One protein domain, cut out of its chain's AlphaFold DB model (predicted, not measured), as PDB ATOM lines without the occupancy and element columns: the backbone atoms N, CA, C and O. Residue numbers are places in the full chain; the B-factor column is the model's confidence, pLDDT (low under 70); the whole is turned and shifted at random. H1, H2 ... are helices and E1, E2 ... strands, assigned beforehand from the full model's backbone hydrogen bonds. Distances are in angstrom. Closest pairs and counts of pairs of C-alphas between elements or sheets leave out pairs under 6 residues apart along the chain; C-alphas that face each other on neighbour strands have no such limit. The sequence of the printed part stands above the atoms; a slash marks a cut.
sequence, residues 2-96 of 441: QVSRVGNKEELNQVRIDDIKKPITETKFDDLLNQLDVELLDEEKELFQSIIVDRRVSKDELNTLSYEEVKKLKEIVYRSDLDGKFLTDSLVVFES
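AT A GLANCE: This is residues 2 to 96 of the 441 residues of an uncharacterized protein of Arcobacter sp. CECT 8989 (UniProt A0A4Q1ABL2). Three longer helices, H3, H4 and H6, make a triangle, with H3 set crosswise to the other two; a tiny sheet of E1 and E2 lies toward one end of the body with H1 near it, and short H5 lies toward the other. The unnamed stretch 82 to 96 runs back from the sheet past the middle, and its residues 93 to 94 pair, parallel, with 56 to 57. The printed part has 95 residues, in the order E1 H1 H2 H3 H4 H5 H6 E2; it is mostly helix, its sheet antiparallel. It is compact, with a radius of gyration of the C-alphas of 12.7 A and spans of 33 by 28 by 23 A.

HOW THE PARTS SIT: Start at E1, residues 4 to 6, and its antiparallel neighbour E2, residues 79 to 81, at 135 degrees; N 5 and O 80 are 2.8 A apart, within hydrogen-bond range. H1, residues 9 to 13, has 1 pair of C-alphas within 8 A with E2: the closest C-alphas, those of Glu 11 and Ser 80, are 7.5 A apart. H3, residues 26 to 36, and H6, residues 67 to 76, only just touch, only at their ends, with 3 pairs of C-alphas within 8 A, closest Leu 36 and Ile 76 at 6.8 A. H4, residues 42 to 53, touches H3 with residues 49 to 53 alone, about perpendicular at 79 degrees; the closest C-alphas, Phe 29 and Gln 49, are 6.7 A apart. H4 and H6 are close but not clearly touching, C-alphas 48 and 73 being 7.5 A apart. H5, residues 59 to 64, is near H4; H2, residues 17 to 20, is apart from H1 and H3. Every O i to N i+4 pair is within hydrogen-bond range in H1, H3, H5 and H6, and 6 of 8 in H4; H2 is too short for one.

IN THESE COORDINATES: Find C-alpha 4 at (-7.912, 14.831, 16.927), where E1 begins; E2 ends at C-alpha 81, (-6.470, 12.316, 14.140). H4 runs 16.5 A from C-alpha 42 at (-1.654, 15.949, 39.642), H3 15.3 A and H6 14.6 A.

THE WHOLE: The C-alphas farthest apart, Asp 60 and Asp 83, are 35.4 A apart. The printed part has no cut, and its links between named elements are tight. Mean pLDDT of the printed part is 82.2; residues 2 to 3 and 21 to 23 are under 70.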
ATOM      1  N   GLN A   2      -3.832  21.145  17.463       52.69
ATOM      2  CA  GLN A   2      -4.246  19.812  17.797       52.69
ATOM      3  C   GLN A   2      -5.248  19.276  16.808       52.69
ATOM      4  O   GLN A   2      -5.940  20.009  16.114       52.69
ATOM      5  N   VAL A   3      -5.154  17.965  16.660       56.81
ATOM      6  CA  VAL A   3      -5.350  17.283  15.397       56.81
ATOM      7  C   VAL A   3      -6.248  16.079  15.616       56.81
ATOM      8  O   VAL A   3      -6.108  15.150  14.848       56.81
ATOM      9  N   SER A   4      -7.099  16.025  16.650       72.00
ATOM     10  CA  SER A   4      -7.912  14.831  16.927       72.00
ATOM     11  C   SER A   4      -9.408  15.103  16.958       72.00
ATOM     12  O   SER A   4      -9.808  16.176  17.379       72.00
ATOM     13  N   ARG A   5     -10.216  14.114  16.566       75.81
ATOM     14  CA  ARG A   5     -11.684  14.054  16.652       75.81
ATOM     15  C   ARG A   5     -12.139  12.703  17.198       75.81
ATOM     16  O   ARG A   5     -11.315  11.811  17.400       75.81
ATOM     17  N   VAL A   6     -13.439  12.526  17.437       76.75
ATOM     18  CA  VAL A   6     -13.972  11.194  17.769       76.75
ATOM     19  C   VAL A   6     -13.728  10.240  16.593       76.75
ATOM     20  O   VAL A   6     -13.990  10.577  15.433       76.75
ATOM     21  N   GLY A   7     -13.172   9.069  16.897       71.19
ATOM     22  CA  GLY A   7     -12.918   8.024  15.914       71.19
ATOM     23  C   GLY A   7     -14.182   7.243  15.568       71.19
ATOM     24  O   GLY A   7     -15.040   7.028  16.423       71.19
ATOM     25  N   ASN A   8     -14.302   6.802  14.317       74.31
ATOM     26  CA  ASN A   8     -15.446   6.002  13.873       74.31
ATOM     27  C   ASN A   8     -15.144   4.488  13.885       74.31
ATOM     28  O   ASN A   8     -14.008   4.046  14.085       74.31
ATOM     29  N   LYS A   9     -16.179   3.672  13.651       78.06
ATOM     30  CA  LYS A   9     -16.069   2.204  13.630       78.06
ATOM     31  C   LYS A   9     -15.084   1.692  12.572       78.06
ATOM     32  O   LYS A   9     -14.391   0.708  12.813       78.06
ATOM     33  N   GLU A  10     -15.016   2.326  11.408       80.31
ATOM     34  CA  GLU A  10     -14.132   1.926  10.308       80.31
ATOM     35  C   GLU A  10     -12.667   2.212  10.637       80.31
ATOM     36  O   GLU A  10     -11.811   1.362  10.407       80.31
ATOM     37  N   GLU A  11     -12.384   3.368  11.230       82.12
ATOM     38  CA  GLU A  11     -11.057   3.770  11.706       82.12
ATOM     39  C   GLU A  11     -10.593   2.870  12.854       82.12
ATOM     40  O   GLU A  11      -9.454   2.400  12.860       82.12
ATOM     41  N   LEU A  12     -11.495   2.542  13.783       79.25
ATOM     42  CA  LEU A  12     -11.231   1.580  14.851       79.25
ATOM     43  C   LEU A  12     -10.919   0.183  14.286       79.25
ATOM     44  O   LEU A  12      -9.998  -0.482  14.756       79.25
ATOM     45  N   ASN A  13     -11.626  -0.251  13.239       80.50
ATOM     46  CA  ASN A  13     -11.376  -1.537  12.578       80.50
ATOM     47  C   ASN A  13     -10.023  -1.595  11.844       80.50
ATOM     48  O   ASN A  13      -9.551  -2.686  11.518       80.50
ATOM     49  N   GLN A  14      -9.384  -0.450  11.580       82.38
ATOM     50  CA  GLN A  14      -8.041  -0.389  10.995       82.38
ATOM     51  C   GLN A  14      -6.931  -0.586  12.038       82.38
ATOM     52  O   GLN A  14      -5.772  -0.803  11.664       82.38
ATOM     53  N   VAL A  15      -7.260  -0.539  13.335       81.06
ATOM     54  CA  VAL A  15      -6.294  -0.733  14.418       81.06
ATOM     55  C   VAL A  15      -5.753  -2.160  14.385       81.06
ATOM     56  O   VAL A  15      -6.491  -3.144  14.467       81.06
ATOM     57  N   ARG A  16      -4.428  -2.298  14.297       80.38
ATOM     58  CA  ARG A  16      -3.783  -3.612  14.343       80.38
ATOM     59  C   ARG A  16      -3.705  -4.083  15.785       80.38
ATOM     60  O   ARG A  16      -3.211  -3.367  16.646       80.38
ATOM     61  N   ILE A  17      -4.080  -5.338  16.027       77.12
ATOM     62  CA  ILE A  17      -4.028  -5.970  17.358       77.12
ATOM     63  C   ILE A  17      -2.646  -5.813  18.025       77.12
ATOM     64  O   ILE A  17      -2.550  -5.642  19.240       77.12
ATOM     65  N   ASP A  18      -1.563  -5.854  17.249       78.00
ATOM     66  CA  ASP A  18      -0.201  -5.745  17.783       78.00
ATOM     67  C   ASP A  18       0.153  -4.340  18.302       78.00
ATOM     68  O   ASP A  18       1.046  -4.219  19.145       78.00
ATOM     69  N   ASP A  19      -0.573  -3.304  17.871       74.94
ATOM     70  CA  ASP A  19      -0.436  -1.937  18.386       74.94
ATOM     71  C   ASP A  19      -1.114  -1.780  19.762       74.94
ATOM     72  O   ASP A  19      -0.746  -0.904  20.541       74.94
ATOM     73  N   ILE A  20      -2.046  -2.682  20.095       76.19
ATOM     74  CA  ILE A  20      -2.834  -2.680  21.339       76.19
ATOM     75  C   ILE A  20      -2.259  -3.623  22.405       76.19
ATOM     76  O   ILE A  20      -2.434  -3.401  23.598       76.19
ATOM     77  N   LYS A  21      -1.551  -4.682  21.991       68.31
ATOM     78  CA  LYS A  21      -0.951  -5.685  22.897       68.31
ATOM     79  C   LYS A  21       0.188  -5.149  23.762       68.31
ATOM     80  O   LYS A  21       0.577  -5.809  24.726       68.31
ATOM     81  N   LYS A  22       0.797  -4.025  23.383       67.56
ATOM     82  CA  LYS A  22       1.897  -3.437  24.149       67.56
ATOM     83  C   LYS A  22       1.312  -2.581  25.279       67.56
ATOM     84  O   LYS A  22       0.470  -1.734  24.977       67.56
ATOM     85  N   PRO A  23       1.767  -2.764  26.534       68.75
ATOM     86  CA  PRO A  23       1.388  -1.884  27.634       68.75
ATOM     87  C   PRO A  23       1.656  -0.427  27.257       68.75
ATOM     88  O   PRO A  23       2.694  -0.129  26.651       68.75
ATOM     89  N   ILE A  24       0.734   0.473  27.595       77.62
ATOM     90  CA  ILE A  24       0.996   1.906  27.466       77.62
ATOM     91  C   ILE A  24       1.981   2.271  28.578       77.62
ATOM     92  O   ILE A  24       1.759   1.987  29.747       77.62
ATOM     93  N   THR A  25       3.133   2.815  28.199       80.00
ATOM     94  CA  THR A  25       4.135   3.313  29.150       80.00
ATOM     95  C   THR A  25       3.744   4.703  29.638       80.00
ATOM     96  O   THR A  25       3.073   5.419  28.901       80.00
ATOM     97  N   GLU A  26       4.250   5.148  30.790       77.12
ATOM     98  CA  GLU A  26       3.995   6.510  31.307       77.12
ATOM     99  C   GLU A  26       4.301   7.591  30.258       77.12
ATOM    100  O   GLU A  26       3.472   8.440  29.970       77.12
ATOM    101  N   THR A  27       5.429   7.462  29.551       83.00
ATOM    102  CA  THR A  27       5.799   8.380  28.460       83.00
ATOM    103  C   THR A  27       4.756   8.441  27.341       83.00
ATOM    104  O   THR A  27       4.528   9.498  26.775       83.00
ATOM    105  N   LYS A  28       4.087   7.321  27.034       84.38
ATOM    106  CA  LYS A  28       3.038   7.279  26.004       84.38
ATOM    107  C   LYS A  28       1.732   7.899  26.496       84.38
ATOM    108  O   LYS A  28       0.984   8.427  25.684       84.38
ATOM    109  N   PHE A  29       1.456   7.815  27.798       88.06
ATOM    110  CA  PHE A  29       0.330   8.511  28.411       88.06
ATOM    111  C   PHE A  29       0.540  10.028  28.344       88.06
ATOM    112  O   PHE A  29      -0.332  10.731  27.843       88.06
ATOM    113  N   ASP A  30       1.724  10.520  28.717       87.06
ATOM    114  CA  ASP A  30       2.062  11.943  28.584       87.06
ATOM    115  C   ASP A  30       2.039  12.405  27.117       87.06
ATOM    116  O   ASP A  30       1.504  13.469  26.806       87.06
ATOM    117  N   ASP A  31       2.573  11.600  26.190       87.88
ATOM    118  CA  ASP A  31       2.509  11.883  24.750       87.88
ATOM    119  C   ASP A  31       1.057  11.964  24.254       87.88
ATOM    120  O   ASP A  31       0.737  12.843  23.453       87.88
ATOM    121  N   LEU A  32       0.169  11.089  24.747       87.50
ATOM    122  CA  LEU A  32      -1.258  11.118  24.429       87.50
ATOM    123  C   LEU A  32      -1.913  12.395  24.957       87.50
ATOM    124  O   LEU A  32      -2.590  13.069  24.188       87.50
ATOM    125  N   LEU A  33      -1.694  12.761  26.224       87.31
ATOM    126  CA  LEU A  33      -2.244  13.997  26.792       87.31
ATOM    127  C   LEU A  33      -1.759  15.227  26.022       87.31
ATOM    128  O   LEU A  33      -2.567  16.075  25.665       87.31
ATOM    129  N   ASN A  34      -0.475  15.284  25.666       84.94
ATOM    130  CA  ASN A  34       0.075  16.356  24.830       84.94
ATOM    131  C   ASN A  34      -0.526  16.354  23.413       84.94
ATOM    132  O   ASN A  34      -0.749  17.410  22.820       84.94
ATOM    133  N   GLN A  35      -0.793  15.174  22.851       84.44
ATOM    134  CA  GLN A  35      -1.455  15.028  21.554       84.44
ATOM    135  C   GLN A  35      -2.955  15.357  21.608       84.44
ATOM    136  O   GLN A  35      -3.522  15.658  20.554       84.44
ATOM    137  N   LEU A  36      -3.578  15.335  22.789       81.38
ATOM    138  CA  LEU A  36      -4.995  15.643  23.022       81.38
ATOM    139  C   LEU A  36      -5.270  16.964  23.774       81.38
ATOM    140  O   LEU A  36      -6.435  17.327  23.880       81.38
ATOM    141  N   ASP A  37      -4.228  17.688  24.221       78.19
ATOM    142  CA  ASP A  37      -4.266  19.020  24.877       78.19
ATOM    143  C   ASP A  37      -5.164  18.964  26.104       78.19
ATOM    144  O   ASP A  37      -5.882  19.903  26.436       78.19
ATOM    145  N   VAL A  38      -5.140  17.804  26.762       81.69
ATOM    146  CA  VAL A  38      -5.903  17.551  27.970       81.69
ATOM    147  C   VAL A  38      -4.987  17.804  29.153       81.69
ATOM    148  O   VAL A  38      -4.023  17.072  29.388       81.69
ATOM    149  N   GLU A  39      -5.311  18.838  29.920       82.12
ATOM    150  CA  GLU A  39      -4.653  19.123  31.187       82.12
ATOM    151  C   GLU A  39      -5.337  18.358  32.330       82.12
ATOM    152  O   GLU A  39      -6.533  18.514  32.595       82.12
ATOM    153  N   LEU A  40      -4.552  17.539  33.037       84.00
ATOM    154  CA  LEU A  40      -4.971  16.837  34.250       84.00
ATOM    155  C   LEU A  40      -4.282  17.431  35.478       84.00
ATOM    156  O   LEU A  40      -3.080  17.723  35.450       84.00
ATOM    157  N   LEU A  41      -5.032  17.555  36.572       84.00
ATOM    158  CA  LEU A  41      -4.478  17.861  37.888       84.00
ATOM    159  C   LEU A  41      -3.587  16.702  38.347       84.00
ATOM    160  O   LEU A  41      -3.816  15.546  37.992       84.00
ATOM    161  N   ASP A  42      -2.583  16.989  39.175       80.31
ATOM    162  CA  ASP A  42      -1.654  15.949  39.642       80.31
ATOM    163  C   ASP A  42      -2.364  14.825  40.419       80.31
ATOM    164  O   ASP A  42      -1.945  13.675  40.341       80.31
ATOM    165  N   GLU A  43      -3.463  15.140  41.112       81.19
ATOM    166  CA  GLU A  43      -4.309  14.163  41.811       81.19
ATOM    167  C   GLU A  43      -5.174  13.307  40.871       81.19
ATOM    168  O   GLU A  43      -5.522  12.182  41.217       81.19
ATOM    169  N   GLU A  44      -5.475  13.800  39.667       84.62
ATOM    170  CA  GLU A  44      -6.221  13.059  38.643       84.62
ATOM    171  C   GLU A  44      -5.284  12.145  37.841       84.62
ATOM    172  O   GLU A  44      -5.673  11.048  37.444       84.62
ATOM    173  N   LYS A  45      -4.030  12.564  37.608       84.75
ATOM    174  CA  LYS A  45      -3.083  11.835  36.746       84.75
ATOM    175  C   LYS A  45      -2.942  10.367  37.113       84.75
ATOM    176  O   LYS A  45      -2.945   9.549  36.207       84.75
ATOM    177  N   GLU A  46      -2.850  10.028  38.397       84.81
ATOM    178  CA  GLU A  46      -2.688   8.635  38.831       84.81
ATOM    179  C   GLU A  46      -3.883   7.760  38.410       84.81
ATOM    180  O   GLU A  46      -3.691   6.668  37.877       84.81
ATOM    181  N   LEU A  47      -5.108   8.276  38.561       85.19
ATOM    182  CA  LEU A  47      -6.344   7.587  38.180       85.19
ATOM    183  C   LEU A  47      -6.488   7.452  36.660       85.19
ATOM    184  O   LEU A  47      -6.799   6.386  36.137       85.19
ATOM    185  N   PHE A  48      -6.246   8.528  35.914       87.50
ATOM    186  CA  PHE A  48      -6.323   8.464  34.454       87.50
ATOM    187  C   PHE A  48      -5.210   7.593  33.877       87.50
ATOM    188  O   PHE A  48      -5.440   6.839  32.934       87.50
ATOM    189  N   GLN A  49      -4.018   7.646  34.462       86.19
ATOM    190  CA  GLN A  49      -2.913   6.789  34.073       86.19
ATOM    191  C   GLN A  49      -3.252   5.317  34.323       86.19
ATOM    192  O   GLN A  49      -2.988   4.514  33.431       86.19
ATOM    193  N   SER A  50      -3.879   4.945  35.451       85.00
ATOM    194  CA  SER A  50      -4.300   3.551  35.681       85.00
ATOM    195  C   SER A  50      -5.268   3.075  34.597       85.00
ATOM    196  O   SER A  50      -5.025   2.044  33.968       85.00
ATOM    197  N   ILE A  51      -6.284   3.884  34.285       84.44
ATOM    198  CA  ILE A  51      -7.293   3.583  33.260       84.44
ATOM    199  C   ILE A  51      -6.665   3.418  31.870       84.44
ATOM    200  O   ILE A  51      -6.972   2.462  31.147       84.44
ATOM    201  N   ILE A  52      -5.801   4.355  31.463       85.12
ATOM    202  CA  ILE A  52      -5.195   4.334  30.128       85.12
ATOM    203  C   ILE A  52      -4.183   3.190  30.017       85.12
ATOM    204  O   ILE A  52      -4.209   2.460  29.027       85.12
ATOM    205  N   VAL A  53      -3.330   2.978  31.023       83.12
ATOM    206  CA  VAL A  53      -2.322   1.903  31.015       83.12
ATOM    207  C   VAL A  53      -2.972   0.526  30.918       83.12
ATOM    208  O   VAL A  53      -2.553  -0.286  30.084       83.12
ATOM    209  N   ASP A  54      -4.031   0.302  31.694       82.06
ATOM    210  CA  ASP A  54      -4.783  -0.953  31.687       82.06
ATOM    211  C   ASP A  54      -5.774  -1.039  30.517       82.06
ATOM    212  O   ASP A  54      -6.372  -2.093  30.277       82.06
ATOM    213  N   ARG A  55      -5.923   0.058  29.753       84.25
ATOM    214  CA  ARG A  55      -6.880   0.230  28.650       84.25
ATOM    215  C   ARG A  55      -8.287  -0.185  29.064       84.25
ATOM    216  O   ARG A  55      -9.048  -0.711  28.246       84.25
ATOM    217  N   ARG A  56      -8.628   0.006  30.335       86.50
ATOM    218  CA  ARG A  56      -9.870  -0.481  30.913       86.50
ATOM    219  C   ARG A  56     -10.379   0.468  31.979       86.50
ATOM    220  O   ARG A  56      -9.602   0.943  32.790       86.50
ATOM    221  N   VAL A  57     -11.690   0.682  31.993       87.12
ATOM    222  CA  VAL A  57     -12.388   1.305  33.124       87.12
ATOM    223  C   VAL A  57     -13.189   0.227  33.831       87.12
ATOM    224  O   VAL A  57     -14.083  -0.384  33.233       87.12
ATOM    225  N   SER A  58     -12.849  -0.032  35.087       87.19
ATOM    226  CA  SER A  58     -13.607  -0.916  35.971       87.19
ATOM    227  C   SER A  58     -14.830  -0.220  36.574       87.19
ATOM    228  O   SER A  58     -14.951   1.009  36.572       87.19
ATOM    229  N   LYS A  59     -15.777  -1.012  37.095       82.94
ATOM    230  CA  LYS A  59     -16.984  -0.484  37.758       82.94
ATOM    231  C   LYS A  59     -16.643   0.302  39.011       82.94
ATOM    232  O   LYS A  59     -17.266   1.330  39.267       82.94
ATOM    233  N   ASP A  60     -15.629  -0.141  39.739       85.25
ATOM    234  CA  ASP A  60     -15.151   0.552  40.928       85.25
ATOM    235  C   ASP A  60     -14.515   1.901  40.567       85.25
ATOM    236  O   ASP A  60     -14.875   2.906  41.176       85.25
ATOM    237  N   GLU A  61     -13.676   1.961  39.526       86.44
ATOM    238  CA  GLU A  61     -13.109   3.229  39.036       86.44
ATOM    239  C   GLU A  61     -14.211   4.192  38.590       86.44
ATOM    240  O   GLU A  61     -14.268   5.319  39.085       86.44
ATOM    241  N   LEU A  62     -15.154   3.755  37.746       84.12
ATOM    242  CA  LEU A  62     -16.252   4.621  37.301       84.12
ATOM    243  C   LEU A  62     -17.082   5.159  38.474       84.12
ATOM    244  O   LEU A  62     -17.464   6.328  38.479       84.12
ATOM    245  N   ASN A  63     -17.341   4.327  39.484       83.38
ATOM    246  CA  ASN A  63     -18.071   4.744  40.678       83.38
ATOM    247  C   ASN A  63     -17.308   5.792  41.502       83.38
ATOM    248  O   ASN A  63     -17.925   6.507  42.296       83.38
ATOM    249  N   THR A  64     -15.992   5.911  41.350       85.44
ATOM    250  CA  THR A  64     -15.215   6.971  42.006       85.44
ATOM    251  C   THR A  64     -15.171   8.263  41.201       85.44
ATOM    252  O   THR A  64     -15.129   9.326  41.816       85.44
ATOM    253  N   LEU A  65     -15.297   8.191  39.870       88.06
ATOM    254  CA  LEU A  65     -15.232   9.366  39.003       88.06
ATOM    255  C   LEU A  65     -16.364  10.365  39.303       88.06
ATOM    256  O   LEU A  65     -17.559  10.037  39.377       88.06
ATOM    257  N   SER A  66     -15.967  11.619  39.462       91.06
ATOM    258  CA  SER A  66     -16.834  12.789  39.443       91.06
ATOM    259  C   SER A  66     -17.277  13.124  38.015       91.06
ATOM    260  O   SER A  66     -16.723  12.627  37.036       91.06
ATOM    261  N   TYR A  67     -18.272  14.006  37.886       91.88
ATOM    262  CA  TYR A  67     -18.716  14.496  36.576       91.88
ATOM    263  C   TYR A  67     -17.567  15.138  35.775       91.88
ATOM    264  O   TYR A  67     -17.433  14.873  34.584       91.88
ATOM    265  N   GLU A  68     -16.704  15.924  36.434       89.88
ATOM    266  CA  GLU A  68     -15.579  16.594  35.763       89.88
ATOM    267  C   GLU A  68     -14.547  15.584  35.244       89.88
ATOM    268  O   GLU A  68     -14.032  15.724  34.135       89.88
ATOM    269  N   GLU A  69     -14.283  14.522  36.008       90.12
ATOM    270  CA  GLU A  69     -13.371  13.459  35.582       90.12
ATOM    271  C   GLU A  69     -13.984  12.609  34.459       90.12
ATOM    272  O   GLU A  69     -13.291  12.252  33.510       90.12
ATOM    273  N   VAL A  70     -15.294  12.340  34.484       90.38
ATOM    274  CA  VAL A  70     -15.983  11.662  33.370       90.38
ATOM    275  C   VAL A  70     -15.926  12.494  32.087       90.38
ATOM    276  O   VAL A  70     -15.672  11.947  31.010       90.38
ATOM    277  N   LYS A  71     -16.103  13.814  32.192       87.81
ATOM    278  CA  LYS A  71     -15.972  14.744  31.065       87.81
ATOM    279  C   LYS A  71     -14.566  14.690  30.460       87.81
ATOM    280  O   LYS A  71     -14.439  14.444  29.262       87.81
ATOM    281  N   LYS A  72     -13.521  14.798  31.287       87.31
ATOM    282  CA  LYS A  72     -12.114  14.665  30.856       87.31
ATOM    283  C   LYS A  72     -11.812  13.293  30.257       87.31
ATOM    284  O   LYS A  72     -11.137  13.192  29.236       87.31
ATOM    285  N   LEU A  73     -12.344  12.219  30.838       87.31
ATOM    286  CA  LEU A  73     -12.149  10.861  30.324       87.31
ATOM    287  C   LEU A  73     -12.688  10.735  28.903       87.31
ATOM    288  O   LEU A  73     -12.021  10.157  28.045       87.31
ATOM    289  N   LYS A  74     -13.849  11.332  28.622       83.38
ATOM    290  CA  LYS A  74     -14.438  11.335  27.280       83.38
ATOM    291  C   LYS A  74     -13.585  12.084  26.252       83.38
ATOM    292  O   LYS A  74     -13.597  11.714  25.080       83.38
ATOM    293  N   GLU A  75     -12.834  13.099  26.671       81.31
ATOM    294  CA  GLU A  75     -11.901  13.833  25.803       81.31
ATOM    295  C   GLU A  75     -10.657  13.005  25.449       81.31
ATOM    296  O   GLU A  75     -10.077  13.194  24.377       81.31
ATOM    297  N   ILE A  76     -10.290  12.041  26.300       85.88
ATOM    298  CA  ILE A  76      -9.098  11.206  26.123       85.88
ATOM    299  C   ILE A  76      -9.382   9.949  25.287       85.88
ATOM    300  O   ILE A  76      -8.502   9.498  24.554       85.88
ATOM    301  N   VAL A  77     -10.586   9.371  25.372       86.62
ATOM    302  CA  VAL A  77     -10.890   8.044  24.796       86.62
ATOM    303  C   VAL A  77     -11.448   8.079  23.367       86.62
ATOM    304  O   VAL A  77     -12.141   9.013  22.968       86.62
ATOM    305  N   TYR A  78     -11.184   7.011  22.603       84.31
ATOM    306  CA  TYR A  78     -11.683   6.781  21.232       84.31
ATOM    307  C   TYR A  78     -11.433   7.941  20.261       84.31
ATOM    308  O   TYR A  78     -12.337   8.420  19.570       84.31
ATOM    309  N   ARG A  79     -10.187   8.401  20.205       86.00
ATOM    310  CA  ARG A  79      -9.774   9.548  19.401       86.00
ATOM    311  C   ARG A  79      -9.104   9.082  18.109       86.00
ATOM    312  O   ARG A  79      -8.296   8.157  18.118       86.00
ATOM    313  N   SER A  80      -9.404   9.751  17.006       83.94
ATOM    314  CA  SER A  80      -8.677   9.669  15.732       83.94
ATOM    315  C   SER A  80      -8.026  11.008  15.450       83.94
ATOM    316  O   SER A  80      -8.524  12.022  15.926       83.94
ATOM    317  N   ASP A  81      -6.951  11.045  14.670       81.62
ATOM    318  CA  ASP A  81      -6.470  12.316  14.140       81.62
ATOM    319  C   ASP A  81      -7.395  12.883  13.029       81.62
ATOM    320  O   ASP A  81      -8.343  12.223  12.590       81.62
ATOM    321  N   LEU A  82      -7.165  14.125  12.585       75.88
ATOM    322  CA  LEU A  82      -7.962  14.792  11.543       75.88
ATOM    323  C   LEU A  82      -7.825  14.104  10.177       75.88
ATOM    324  O   LEU A  82      -8.731  14.215   9.354       75.88
ATOM    325  N   ASP A  83      -6.742  13.351   9.963       79.62
ATOM    326  CA  ASP A  83      -6.533  12.524   8.771       79.62
ATOM    327  C   ASP A  83      -7.285  11.177   8.862       79.62
ATOM    328  O   ASP A  83      -7.225  10.359   7.941       79.62
ATOM    329  N   GLY A  84      -8.018  10.939   9.959       77.62
ATOM    330  CA  GLY A  84      -8.820   9.740  10.190       77.62
ATOM    331  C   GLY A  84      -8.019   8.542  10.692       77.62
ATOM    332  O   GLY A  84      -8.516   7.417  10.686       77.62
ATOM    333  N   LYS A  85      -6.780   8.733  11.144       84.62
ATOM    334  CA  LYS A  85      -5.995   7.654  11.741       84.62
ATOM    335  C   LYS A  85      -6.305   7.551  13.231       84.62
ATOM    336  O   LYS A  85      -6.038   8.463  14.010       84.62
ATOM    337  N   PHE A  86      -6.808   6.392  13.639       86.06
ATOM    338  CA  PHE A  86      -7.136   6.122  15.033       86.06
ATOM    339  C   PHE A  86      -5.899   6.204  15.949       86.06
ATOM    340  O   PHE A  86      -4.855   5.596  15.678       86.06
ATOM    341  N   LEU A  87      -6.023   6.926  17.064       87.88
ATOM    342  CA  LEU A  87      -4.996   7.043  18.096       87.88
ATOM    343  C   LEU A  87      -5.087   5.824  19.007       87.88
ATOM    344  O   LEU A  87      -5.854   5.800  19.965       87.88
ATOM    345  N   THR A  88      -4.302   4.789  18.713       85.81
ATOM    346  CA  THR A  88      -4.387   3.490  19.404       85.81
ATOM    347  C   THR A  88      -4.277   3.595  20.917       85.81
ATOM    348  O   THR A  88      -4.874   2.787  21.617       85.81
ATOM    349  N   ASP A  89      -3.536   4.572  21.434       86.94
ATOM    350  CA  ASP A  89      -3.336   4.759  22.874       86.94
ATOM    351  C   ASP A  89      -4.561   5.390  23.575       86.94
ATOM    352  O   ASP A  89      -4.694   5.259  24.784       86.94
ATOM    353  N   SER A  90      -5.517   5.946  22.820       87.56
ATOM    354  CA  SER A  90      -6.837   6.376  23.323       87.56
ATOM    355  C   SER A  90      -7.862   5.235  23.434       87.56
ATOM    356  O   SER A  90      -9.002   5.450  23.852       87.56
ATOM    357  N   LEU A  91      -7.504   4.014  23.012       87.19
ATOM    358  CA  LEU A  91      -8.410   2.870  23.076       87.19
ATOM    359  C   LEU A  91      -8.506   2.346  24.508       87.19
ATOM    360  O   LEU A  91      -7.576   1.702  24.997       87.19
ATOM    361  N   VAL A  92      -9.672   2.560  25.108       86.19
ATOM    362  CA  VAL A  92     -10.052   2.081  26.438       86.19
ATOM    363  C   VAL A  92     -11.317   1.238  26.313       86.19
ATOM    364  O   VAL A  92     -12.202   1.557  25.525       86.19
ATOM    365  N   VAL A  93     -11.408   0.140  27.055       83.69
ATOM    366  CA  VAL A  93     -12.572  -0.752  27.089       83.69
ATOM    367  C   VAL A  93     -13.293  -0.592  28.421       83.69
ATOM    368  O   VAL A  93     -12.685  -0.607  29.484       83.69
ATOM    369  N   PHE A  94     -14.610  -0.475  28.392       82.88
ATOM    370  CA  PHE A  94     -15.406  -0.412  29.614       82.88
ATOM    371  C   PHE A  94     -15.720  -1.830  30.095       82.88
ATOM    372  O   PHE A  94     -16.090  -2.690  29.296       82.88
ATOM    373  N   GLU A  95     -15.529  -2.103  31.389       82.50
ATOM    374  CA  GLU A  95     -15.803  -3.422  31.977       82.50
ATOM    375  C   GLU A  95     -17.267  -3.834  31.822       82.50
ATOM    376  O   GLU A  95     -17.549  -5.015  31.619       82.50
ATOM    377  N   SER A  96     -18.177  -2.867  31.920       80.00
ATOM    378  CA  SER A  96     -19.606  -3.072  31.737       80.00
ATOM    379  C   SER A  96     -20.157  -2.035  30.772       80.00
ATOM    380  O   SER A  96     -19.745  -0.877  30.775       80.00
TER     381      SER A  96